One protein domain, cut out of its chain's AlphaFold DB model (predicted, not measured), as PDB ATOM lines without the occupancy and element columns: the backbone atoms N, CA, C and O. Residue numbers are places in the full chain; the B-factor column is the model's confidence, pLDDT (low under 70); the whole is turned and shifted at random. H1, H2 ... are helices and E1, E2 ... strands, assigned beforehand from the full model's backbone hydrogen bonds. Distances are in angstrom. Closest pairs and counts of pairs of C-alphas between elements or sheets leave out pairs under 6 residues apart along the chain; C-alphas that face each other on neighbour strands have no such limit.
ATOM      1  N   ARG A   4      41.835  21.769  39.035       94.62
ATOM      2  CA  ARG A   4      42.000  20.363  38.654       94.62
ATOM      3  C   ARG A   4      43.371  20.142  38.037       94.62
ATOM      4  O   ARG A   4      44.091  19.232  38.449       94.62
ATOM      5  N   LYS A   5      43.765  21.017  37.110       95.06
ATOM      6  CA  LYS A   5      45.090  20.979  36.483       95.06
ATOM      7  C   LYS A   5      46.205  21.151  37.518       95.06
ATOM      8  O   LYS A   5      47.177  20.401  37.485       95.06
ATOM      9  N   THR A   6      46.049  22.075  38.468       95.94
ATOM     10  CA  THR A   6      47.005  22.268  39.571       95.94
ATOM     11  C   THR A   6      47.170  20.999  40.413       95.94
ATOM     12  O   THR A   6      48.301  20.586  40.674       95.94
ATOM     13  N   ALA A   7      46.071  20.345  40.798       94.81
ATOM     14  CA  ALA A   7      46.121  19.094  41.553       94.81
ATOM     15  C   ALA A   7      46.785  17.961  40.752       94.81
ATOM     16  O   ALA A   7      47.644  17.258  41.280       94.81
ATOM     17  N   GLN A   8      46.437  17.811  39.469       94.69
ATOM     18  CA  GLN A   8      46.994  16.771  38.594       94.69
ATOM     19  C   GLN A   8      48.505  16.918  38.380       94.69
ATOM     20  O   GLN A   8      49.210  15.915  38.311       94.69
ATOM     21  N   GLN A   9      49.001  18.153  38.280       94.94
ATOM     22  CA  GLN A   9      50.428  18.436  38.112       94.94
ATOM     23  C   GLN A   9      51.232  18.220  39.398       94.94
ATOM     24  O   GLN A   9      52.404  17.859  39.329       94.94
ATOM     25  N   HIS A  10      50.625  18.461  40.562       94.88
ATOM     26  CA  HIS A  10      51.310  18.346  41.847       94.88
ATOM     27  C   HIS A  10      51.343  16.904  42.369       94.88
ATOM     28  O   HIS A  10      52.385  16.430  42.819       94.88
ATOM     29  N   TYR A  11      50.213  16.197  42.300       92.75
ATOM     30  CA  TYR A  11      50.072  14.856  42.858       92.75
ATOM     31  C   TYR A  11      50.424  13.775  41.836       92.75
ATOM     32  O   TYR A  11      49.876  13.743  40.737       92.75
ATOM     33  N   ARG A  12      51.296  12.834  42.223       90.31
ATOM     34  CA  ARG A  12      51.677  11.682  41.379       90.31
ATOM     35  C   ARG A  12      50.554  10.651  41.240       90.31
ATOM     36  O   ARG A  12      50.406  10.022  40.196       90.31
ATOM     37  N   ASN A  13      49.782  10.459  42.309       90.94
ATOM     38  CA  ASN A  13      48.716   9.467  42.375       90.94
ATOM     39  C   ASN A  13      47.353  10.152  42.232       90.94
ATOM     40  O   ASN A  13      46.890  10.829  43.146       90.94
ATOM     41  N   HIS A  14      46.696   9.956  41.086       93.81
ATOM     42  CA  HIS A  14      45.330  10.432  40.835       93.81
ATOM     43  C   HIS A  14      44.334   9.351  41.241       93.81
ATOM     44  O   HIS A  14      43.817   8.610  40.409       93.81
ATOM     45  N   VAL A  15      44.134   9.220  42.549       95.38
ATOM     46  CA  VAL A  15      43.179   8.285  43.147       95.38
ATOM     47  C   VAL A  15      42.408   8.997  44.251       95.38
ATOM     48  O   VAL A  15      42.912   9.948  44.848       95.38
ATOM     49  N   CYS A  16      41.202   8.526  44.561       96.50
ATOM     50  CA  CYS A  16      40.498   8.960  45.758       96.50
ATOM     51  C   CYS A  16      41.368   8.639  46.974       96.50
ATOM     52  O   CYS A  16      41.679   7.470  47.209       96.50
ATOM     53  N   VAL A  17      41.744   9.648  47.760       96.56
ATOM     54  CA  VAL A  17      42.633   9.416  48.909       96.56
ATOM     55  C   VAL A  17      41.988   8.525  49.968       96.56
ATOM     56  O   VAL A  17      42.678   7.818  50.696       96.56
ATOM     57  N   TRP A  18      40.657   8.513  50.029       96.38
ATOM     58  CA  TRP A  18      39.913   7.741  51.009       96.38
ATOM     59  C   TRP A  18      39.867   6.246  50.681       96.38
ATOM     60  O   TRP A  18      40.366   5.441  51.466       96.38
ATOM     61  N   CYS A  19      39.334   5.870  49.513       94.12
ATOM     62  CA  CYS A  19      39.126   4.463  49.137       94.12
ATOM     63  C   CYS A  19      40.096   3.922  48.078       94.12
ATOM     64  O   CYS A  19      40.047   2.740  47.756       94.12
ATOM     65  N   GLY A  20      40.958   4.760  47.501       93.75
ATOM     66  CA  GLY A  20      41.907   4.353  46.463       93.75
ATOM     67  C   GLY A  20      41.311   4.204  45.061       93.75
ATOM     68  O   GLY A  20      41.992   3.684  44.178       93.75
ATOM     69  N   TYR A  21      40.066   4.638  44.826       93.31
ATOM     70  CA  TYR A  21      39.426   4.556  43.505       93.31
ATOM     71  C   TYR A  21      40.206   5.361  42.467       93.31
ATOM     72  O   TYR A  21      40.533   6.518  42.715       93.31
ATOM     73  N   GLY A  22      40.530   4.746  41.329       91.38
ATOM     74  CA  GLY A  22      41.601   5.227  40.452       91.38
ATOM     75  C   GLY A  22      41.212   5.603  39.028       91.38
ATOM     76  O   GLY A  22      42.113   5.677  38.202       91.38
ATOM     77  N   ASN A  23      39.928   5.815  38.711       91.38
ATOM     78  CA  ASN A  23      39.531   6.329  37.392       91.38
ATOM     79  C   ASN A  23      39.585   7.874  37.375       91.38
ATOM     80  O   ASN A  23      38.695   8.502  37.958       91.38
ATOM     81  N   PRO A  24      40.565   8.510  36.698       90.75
ATOM     82  CA  PRO A  24      40.754   9.961  36.746       90.75
ATOM     83  C   PRO A  24      39.607  10.780  36.147       90.75
ATOM     84  O   PRO A  24      39.471  11.954  36.491       90.75
ATOM     85  N   GLU A  25      38.792  10.192  35.266       93.06
ATOM     86  CA  GLU A  25      37.634  10.866  34.659       93.06
ATOM     87  C   GLU A  25      36.478  11.035  35.648       93.06
ATOM     88  O   GLU A  25      35.709  11.984  35.554       93.06
ATOM     89  N   VAL A  26      36.388  10.138  36.633       95.75
ATOM     90  CA  VAL A  26      35.330  10.128  37.652       95.75
ATOM     91  C   VAL A  26      35.751  10.880  38.914       95.75
ATOM     92  O   VAL A  26      34.905  11.317  39.687       95.75
ATOM     93  N   LEU A  27      37.056  11.025  39.153       97.12
ATOM     94  CA  LEU A  27      37.551  11.737  40.327       97.12
ATOM     95  C   LEU A  27      37.179  13.220  40.295       97.12
ATOM     96  O   LEU A  27      37.202  13.889  39.258       97.12
ATOM     97  N   GLU A  28      36.924  13.739  41.486       97.69
ATOM     98  CA  GLU A  28      36.657  15.138  41.769       97.69
ATOM     99  C   GLU A  28      37.790  15.697  42.634       97.69
ATOM    100  O   GLU A  28      38.499  14.956  43.325       97.69
ATOM    101  N   VAL A  29      37.993  17.011  42.560       97.50
ATOM    102  CA  VAL A  29      38.967  17.713  43.399       97.50
ATOM    103  C   VAL A  29      38.203  18.506  44.443       97.50
ATOM    104  O   VAL A  29      37.432  19.395  44.086       97.50
ATOM    105  N   ALA A  30      38.445  18.181  45.709       97.31
ATOM    106  CA  ALA A  30      37.870  18.863  46.856       97.31
ATOM    107  C   ALA A  30      38.854  19.892  47.426       97.31
ATOM    108  O   ALA A  30      40.076  19.691  47.383       97.31
ATOM    109  N   TYR A  31      38.312  20.973  47.987       97.25
ATOM    110  CA  TYR A  31      39.076  21.970  48.735       97.25
ATOM    111  C   TYR A  31      39.115  21.580  50.213       97.25
ATOM    112  O   TYR A  31      38.079  21.450  50.857       97.25
ATOM    113  N   VAL A  32      40.312  21.406  50.768       96.56
ATOM    114  CA  VAL A  32      40.524  20.968  52.158       96.56
ATOM    115  C   VAL A  32      39.928  21.982  53.143       96.56
ATOM    116  O   VAL A  32      39.277  21.592  54.108       96.56
ATOM    117  N   ASP A  33      40.102  23.275  52.882       95.44
ATOM    118  CA  ASP A  33      39.538  24.376  53.671       95.44
ATOM    119  C   ASP A  33      38.117  24.802  53.246       95.44
ATOM    120  O   ASP A  33      37.599  25.782  53.778       95.44
ATOM    121  N   HIS A  34      37.496  24.098  52.290       92.00
ATOM    122  CA  HIS A  34      36.203  24.446  51.678       92.00
ATOM    123  C   HIS A  34      36.150  25.849  51.029       92.00
ATOM    124  O   HIS A  34      35.075  26.383  50.757       92.00
ATOM    125  N   ASN A  35      37.304  26.454  50.728       93.44
ATOM    126  CA  ASN A  35      37.419  27.756  50.083       93.44
ATOM    127  C   ASN A  35      37.941  27.620  48.646       93.44
ATOM    128  O   ASN A  35      39.144  27.516  48.392       93.44
ATOM    129  N   ASN A  36      37.030  27.745  47.680       91.94
ATOM    130  CA  ASN A  36      37.340  27.641  46.251       91.94
ATOM    131  C   ASN A  36      38.249  28.756  45.694       91.94
ATOM    132  O   ASN A  36      38.710  28.677  44.554       91.94
ATOM    133  N   LYS A  37      38.547  29.796  46.484       94.00
ATOM    134  CA  LYS A  37      39.512  30.843  46.116       94.00
ATOM    135  C   LYS A  37      40.957  30.436  46.422       94.00
ATOM    136  O   LYS A  37      41.885  31.046  45.891       94.00
ATOM    137  N   ASN A  38      41.174  29.411  47.248       94.25
ATOM    138  CA  ASN A  38      42.500  28.935  47.635       94.25
ATOM    139  C   ASN A  38      42.938  27.738  46.772       94.25
ATOM    140  O   ASN A  38      42.813  26.580  47.156       94.25
ATOM    141  N   ASN A  39      43.512  28.025  45.602       94.44
ATOM    142  CA  ASN A  39      43.967  27.004  44.646       94.44
ATOM    143  C   ASN A  39      45.376  26.450  44.931       94.44
ATOM    144  O   ASN A  39      46.024  25.911  44.034       94.44
ATOM    145  N   LYS A  40      45.902  26.603  46.154       96.25
ATOM    146  CA  LYS A  40      47.206  26.025  46.512       96.25
ATOM    147  C   LYS A  40      47.117  24.497  46.443       96.25
ATOM    148  O   LYS A  40      46.159  23.954  46.985       96.25
ATOM    149  N   PRO A  41      48.116  23.783  45.891       95.31
ATOM    150  CA  PRO A  41      48.070  22.323  45.819       95.31
ATOM    151  C   PRO A  41      47.818  21.655  47.173       95.31
ATOM    152  O   PRO A  41      47.024  20.731  47.260       95.31
ATOM    153  N   SER A  42      48.402  22.189  48.252       95.62
ATOM    154  CA  SER A  42      48.194  21.701  49.620       95.62
ATOM    155  C   SER A  42      46.739  21.762  50.097       95.62
ATOM    156  O   SER A  42      46.385  21.008  51.007       95.62
ATOM    157  N   ASN A  43      45.916  22.613  49.481       97.12
ATOM    158  CA  ASN A  43      44.489  22.762  49.737       97.12
ATOM    159  C   ASN A  43      43.611  21.902  48.818       97.12
ATOM    160  O   ASN A  43      42.395  21.937  48.931       97.12
ATOM    161  N   LEU A  44      44.201  21.136  47.902       97.19
ATOM    162  CA  LEU A  44      43.471  20.304  46.953       97.19
ATOM    163  C   LEU A  44      43.655  18.827  47.299       97.19
ATOM    164  O   LEU A  44      44.709  18.397  47.781       97.19
ATOM    165  N   VAL A  45      42.624  18.030  47.046       97.19
ATOM    166  CA  VAL A  45      42.673  16.581  47.240       97.19
ATOM    167  C   VAL A  45      41.753  15.870  46.256       97.19
ATOM    168  O   VAL A  45      40.682  16.371  45.934       97.19
ATOM    169  N   PHE A  46      42.167  14.697  45.775       97.75
ATOM    170  CA  PHE A  46      41.324  13.861  44.924       97.75
ATOM    171  C   PHE A  46      40.396  12.981  45.766       97.75
ATOM    172  O   PHE A  46      40.851  12.231  46.634       97.75
ATOM    173  N   LEU A  47      39.101  13.025  45.463       97.88
ATOM    174  CA  LEU A  47      38.071  12.162  46.038       97.88
ATOM    175  C   LEU A  47      37.194  11.581  44.921       97.88
ATOM    176  O   LEU A  47      37.101  12.143  43.833       97.88
ATOM    177  N   CYS A  48      36.577  10.422  45.155       97.69
ATOM    178  CA  CYS A  48      35.483   9.975  44.295       97.69
ATOM    179  C   CYS A  48      34.195  10.718  44.693       97.69
ATOM    180  O   CYS A  48      34.123  11.193  45.831       97.69
ATOM    181  N   PRO A  49      33.167  10.769  43.825       98.38
ATOM    182  CA  PRO A  49      31.955  11.546  44.098       98.38
ATOM    183  C   PRO A  49      31.274  11.190  45.427       98.38
ATOM    184  O   PRO A  49      30.759  12.060  46.123       98.38
ATOM    185  N   THR A  50      31.314   9.915  45.827       98.38
ATOM    186  CA  THR A  50      30.762   9.461  47.111       98.38
ATOM    187  C   THR A  50      31.509  10.063  48.299       98.38
ATOM    188  O   THR A  50      30.905  10.759  49.107       98.38
ATOM    189  N   HIS A  51      32.828   9.862  48.388       98.38
ATOM    190  CA  HIS A  51      33.608  10.374  49.520       98.38
ATOM    191  C   HIS A  51      33.756  11.896  49.496       98.38
ATOM    192  O   HIS A  51      33.984  12.490  50.540       98.38
ATOM    193  N   HIS A  52      33.619  12.536  48.330       98.31
ATOM    194  CA  HIS A  52      33.539  13.991  48.253       98.31
ATOM    195  C   HIS A  52      32.279  14.500  48.954       98.31
ATOM    196  O   HIS A  52      32.385  15.335  49.843       98.31
ATOM    197  N   ARG A  53      31.109  13.911  48.667       98.00
ATOM    198  CA  ARG A  53      29.866  14.242  49.383       98.00
ATOM    199  C   ARG A  53      29.963  13.960  50.877       98.00
ATOM    200  O   ARG A  53      29.525  14.773  51.678       98.00
ATOM    201  N   GLU A  54      30.526  12.818  51.266       98.31
ATOM    202  CA  GLU A  54      30.718  12.497  52.687       98.31
ATOM    203  C   GLU A  54      31.655  13.492  53.384       98.31
ATOM    204  O   GLU A  54      31.431  13.833  54.545       98.31
ATOM    205  N   TYR A  55      32.677  13.983  52.678       97.94
ATOM    206  CA  TYR A  55      33.564  15.032  53.169       97.94
ATOM    207  C   TYR A  55      32.836  16.371  53.331       97.94
ATOM    208  O   TYR A  55      32.879  16.947  54.415       97.94
ATOM    209  N   ASP A  56      32.091  16.807  52.313       96.31
ATOM    210  CA  ASP A  56      31.313  18.055  52.346       96.31
ATOM    211  C   ASP A  56      30.235  18.044  53.444       96.31
ATOM    212  O   ASP A  56      29.932  19.072  54.047       96.31
ATOM    213  N   LEU A  57      29.665  16.869  53.736       96.88
ATOM    214  CA  LEU A  57      28.701  16.660  54.824       96.88
ATOM    215  C   LEU A  57      29.359  16.544  56.212       96.88
ATOM    216  O   LEU A  57      28.652  16.407  57.210       96.88
ATOM    217  N   GLY A  58      30.692  16.565  56.299       96.38
ATOM    218  CA  GLY A  58      31.435  16.451  57.556       96.38
ATOM    219  C   GLY A  58      31.475  15.042  58.158       96.38
ATOM    220  O   GLY A  58      31.901  14.884  59.302       96.38
ATOM    221  N   LEU A  59      31.067  14.009  57.412       97.62
ATOM    222  CA  LEU A  59      31.171  12.603  57.837       97.62
ATOM    223  C   LEU A  59      32.626  12.120  57.824       97.62
ATOM    224  O   LEU A  59      33.011  11.242  58.596       97.62
ATOM    225  N   ILE A  60      33.442  12.727  56.962       97.19
ATOM    226  CA  ILE A  60      34.888  12.549  56.928       97.19
ATOM    227  C   ILE A  60      35.532  13.852  57.393       97.19
ATOM    228  O   ILE A  60      35.277  14.915  56.839       97.19
ATOM    229  N   SER A  61      36.415  13.786  58.390       97.44
ATOM    230  CA  SER A  61      37.106  14.989  58.860       97.44
ATOM    231  C   SER A  61      38.292  15.368  57.970       97.44
ATOM    232  O   SER A  61      38.995  14.512  57.421       97.44
ATOM    233  N   THR A  62      38.598  16.666  57.914       97.38
ATOM    234  CA  THR A  62      39.772  17.214  57.213       97.38
ATOM    235  C   THR A  62      41.072  16.541  57.638       97.38
ATOM    236  O   THR A  62      41.923  16.230  56.804       97.38
ATOM    237  N   LYS A  63      41.216  16.258  58.939       97.56
ATOM    238  CA  LYS A  63      42.380  15.553  59.483       97.56
ATOM    239  C   LYS A  63      42.554  14.183  58.825       97.56
ATOM    240  O   LYS A  63      43.642  13.884  58.337       97.56
ATOM    241  N   MET A  64      41.484  13.393  58.749       97.25
ATOM    242  CA  MET A  64      41.543  12.054  58.158       97.25
ATOM    243  C   MET A  64      41.842  12.116  56.656       97.25
ATOM    244  O   MET A  64      42.659  11.342  56.166       97.25
ATOM    245  N   VAL A  65      41.252  13.070  55.922       97.12
ATOM    246  CA  VAL A  65      41.563  13.284  54.496       97.12
ATOM    247  C   VAL A  65      43.046  13.589  54.288       97.12
ATOM    248  O   VAL A  65      43.681  13.005  53.409       97.12
ATOM    249  N   LEU A  66      43.625  14.471  55.106       96.69
ATOM    250  CA  LEU A  66      45.038  14.845  55.010       96.69
ATOM    251  C   LEU A  66      45.981  13.688  55.365       96.69
ATOM    252  O   LEU A  66      46.998  13.504  54.693       96.69
ATOM    253  N   GLU A  67      45.651  12.901  56.388       96.38
ATOM    254  CA  GLU A  67      46.394  11.688  56.750       96.38
ATOM    255  C   GLU A  67      46.350  10.653  55.620       96.38
ATOM    256  O   GLU A  67      47.387  10.130  55.204       96.38
ATOM    257  N   ARG A  68      45.164  10.417  55.048       95.81
ATOM    258  CA  ARG A  68      44.974   9.499  53.921       95.81
ATOM    259  C   ARG A  68      45.671   9.977  52.647       95.81
ATOM    260  O   ARG A  68      46.266   9.160  51.950       95.81
ATOM    261  N   ARG A  69      45.683  11.286  52.367       95.06
ATOM    262  CA  ARG A  69      46.441  11.865  51.243       95.06
ATOM    263  C   ARG A  69      47.928  11.541  51.360       95.06
ATOM    264  O   ARG A  69      48.496  11.001  50.416       95.06
ATOM    265  N   LYS A  70      48.526  11.788  52.532       94.12
ATOM    266  CA  LYS A  70      49.935  11.443  52.802       94.12
ATOM    267  C   LYS A  70      50.194   9.947  52.626       94.12
ATOM    268  O   LYS A  70      51.187   9.573  52.013       94.12
ATOM    269  N   PHE A  71      49.297   9.099  53.133       93.44
ATOM    270  CA  PHE A  71      49.394   7.648  52.971       93.44
ATOM    271  C   PHE A  71      49.423   7.242  51.490       93.44
ATOM    272  O   PHE A  71      50.283   6.469  51.083       93.44
ATOM    273  N   VAL A  72      48.523   7.778  50.667       92.06
ATOM    274  CA  VAL A  72      48.440   7.437  49.238       92.06
ATOM    275  C   VAL A  72      49.651   7.920  48.438       92.06
ATOM    276  O   VAL A  72      49.996   7.305  47.435       92.06
ATOM    277  N   GLU A  73      50.315   9.000  48.845       88.25
ATOM    278  CA  GLU A  73      51.540   9.463  48.180       88.25
ATOM    279  C   GLU A  73      52.750   8.563  48.452       88.25
ATOM    280  O   GLU A  73      53.620   8.439  47.589       88.25
ATOM    281  N   THR A  74      52.810   7.940  49.631       89.50
ATOM    282  CA  THR A  74      53.951   7.117  50.062       89.50
ATOM    283  C   THR A  74      53.771   5.622  49.812       89.50
ATOM    284  O   THR A  74      54.760   4.892  49.801       89.50
ATOM    285  N   ASN A  75      52.541   5.155  49.597       85.81
ATOM    286  CA  ASN A  75      52.218   3.735  49.448       85.81
ATOM    287  C   ASN A  75      51.856   3.358  48.000       85.81
ATOM    288  O   ASN A  75      51.439   4.217  47.215       85.81
ATOM    289  N   PRO A  76      52.000   2.070  47.620       72.88
ATOM    290  CA  PRO A  76      51.574   1.587  46.311       72.88
ATOM    291  C   PRO A  76      50.074   1.816  46.081       72.88
ATOM    292  O   PRO A  76      49.266   1.793  47.013       72.88
ATOM    293  N   LYS A  77      49.699   2.036  44.812       76.94
ATOM    294  CA  LYS A  77      48.296   2.197  44.400       76.94
ATOM    295  C   LYS A  77      47.475   0.976  44.826       76.94
ATOM    296  O   LYS A  77      47.972  -0.146  44.782       76.94
ATOM    297  N   ALA A  78      46.218   1.215  45.197       82.31
ATOM    298  CA  ALA A  78      45.291   0.151  45.563       82.31
ATOM    299  C   ALA A  78      45.165  -0.882  44.434       82.31
ATOM    300  O   ALA A  78      44.978  -0.519  43.269       82.31
ATOM    301  N   ASP A  79      45.243  -2.160  44.796       82.62
ATOM    302  CA  ASP A  79      45.028  -3.258  43.865       82.62
ATOM    303  C   ASP A  79      43.534  -3.594  43.778       82.62
ATOM    304  O   ASP A  79      42.974  -4.331  44.589       82.62
TER     305      ASP A  79
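What this domain is: This is residues 4 to 79 of the 113 residues of the protein "HNH endonuclease protein" of Marine Group I thaumarchaeote SCGC AAA799-N04 (UniProt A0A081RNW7). A small hairpin of two short strands, E1 and E2, makes the core, and three helices, H1, H2 and H3, are set round it on different sides. Long loops fill in much of the rest: residues 11 to 27 lead from H1 to the hairpin, and residues 32 to 43 make the wide loop between its two strands. The printed part has 76 residues, with three named helices and two named strands in the order H1, E1, E2, H2, H3; the sheet has the order E1 - E2 and is antiparallel. The class is mixed, helices and strands, with under half of the residues, 36, in named elements. The whole is compact, with a radius of gyration of the C-alphas of 11.2 A, and rounded, spanning 31 by 26 by 22 A.

Where its parts are: Begin at C-alpha 4, at (42.000, 20.363, 38.654); from there H1, residues 4 to 10, runs 10.0 A to C-alpha 10. Go on to Glu 28 at (36.657, 15.138, 41.769), where E1 begins; it holds residues 28 to 31 and is 10.1 A long. E2, residues 44 to 47, is 9.8 A long. H2 follows as residues 49 to 56, 10.5 A from first to last C-alpha. Look last for H3, the longest helix, residues 62 to 74; it runs 18.8 A and ends at C-alpha 74, at (53.951, 7.117, 50.062).

How they stand to each other: Start from the hairpin: E1 and E2 are antiparallel neighbours at 140 degrees, and C-alphas 29 and 46 face each other at 4.8 A. Look there for N 28 and O 47, 2.8 A apart, and N 30 and O 45, 2.9 A apart, both within hydrogen-bond range. The closest C-alphas of H1 and E2 are those of Ala 7 and Leu 44, at 6.1 A. For E1 and H2 they are those of Glu 28 and Pro 49, at 6.4 A; for E2 and H3, those of Val 45 and Arg 69, at 7.2 A. H2 and H3 are close but not clearly touching, the C-alphas of Tyr 55 and Thr 62 being closest at 7.7 A. These two helices run opposite ways at a steep tilt of 44 degrees. H1 is apart from both H2 and H3. In H1, H2 and H3 every O i to N i+4 pair is within hydrogen-bond range.

The domain as a whole: The two C-alphas farthest apart are those of Lys 37 and Asp 79, at 34.6 A. The links H1 to E1 and E1 to E2 are long, with 17 and 12 residues; those from E2 to H2 and from H2 to H3 are tight. The printed part has no cut. Read the B-factor column for the model's confidence: the mean pLDDT of the printed part is 94.4, and no printed residue is under 70.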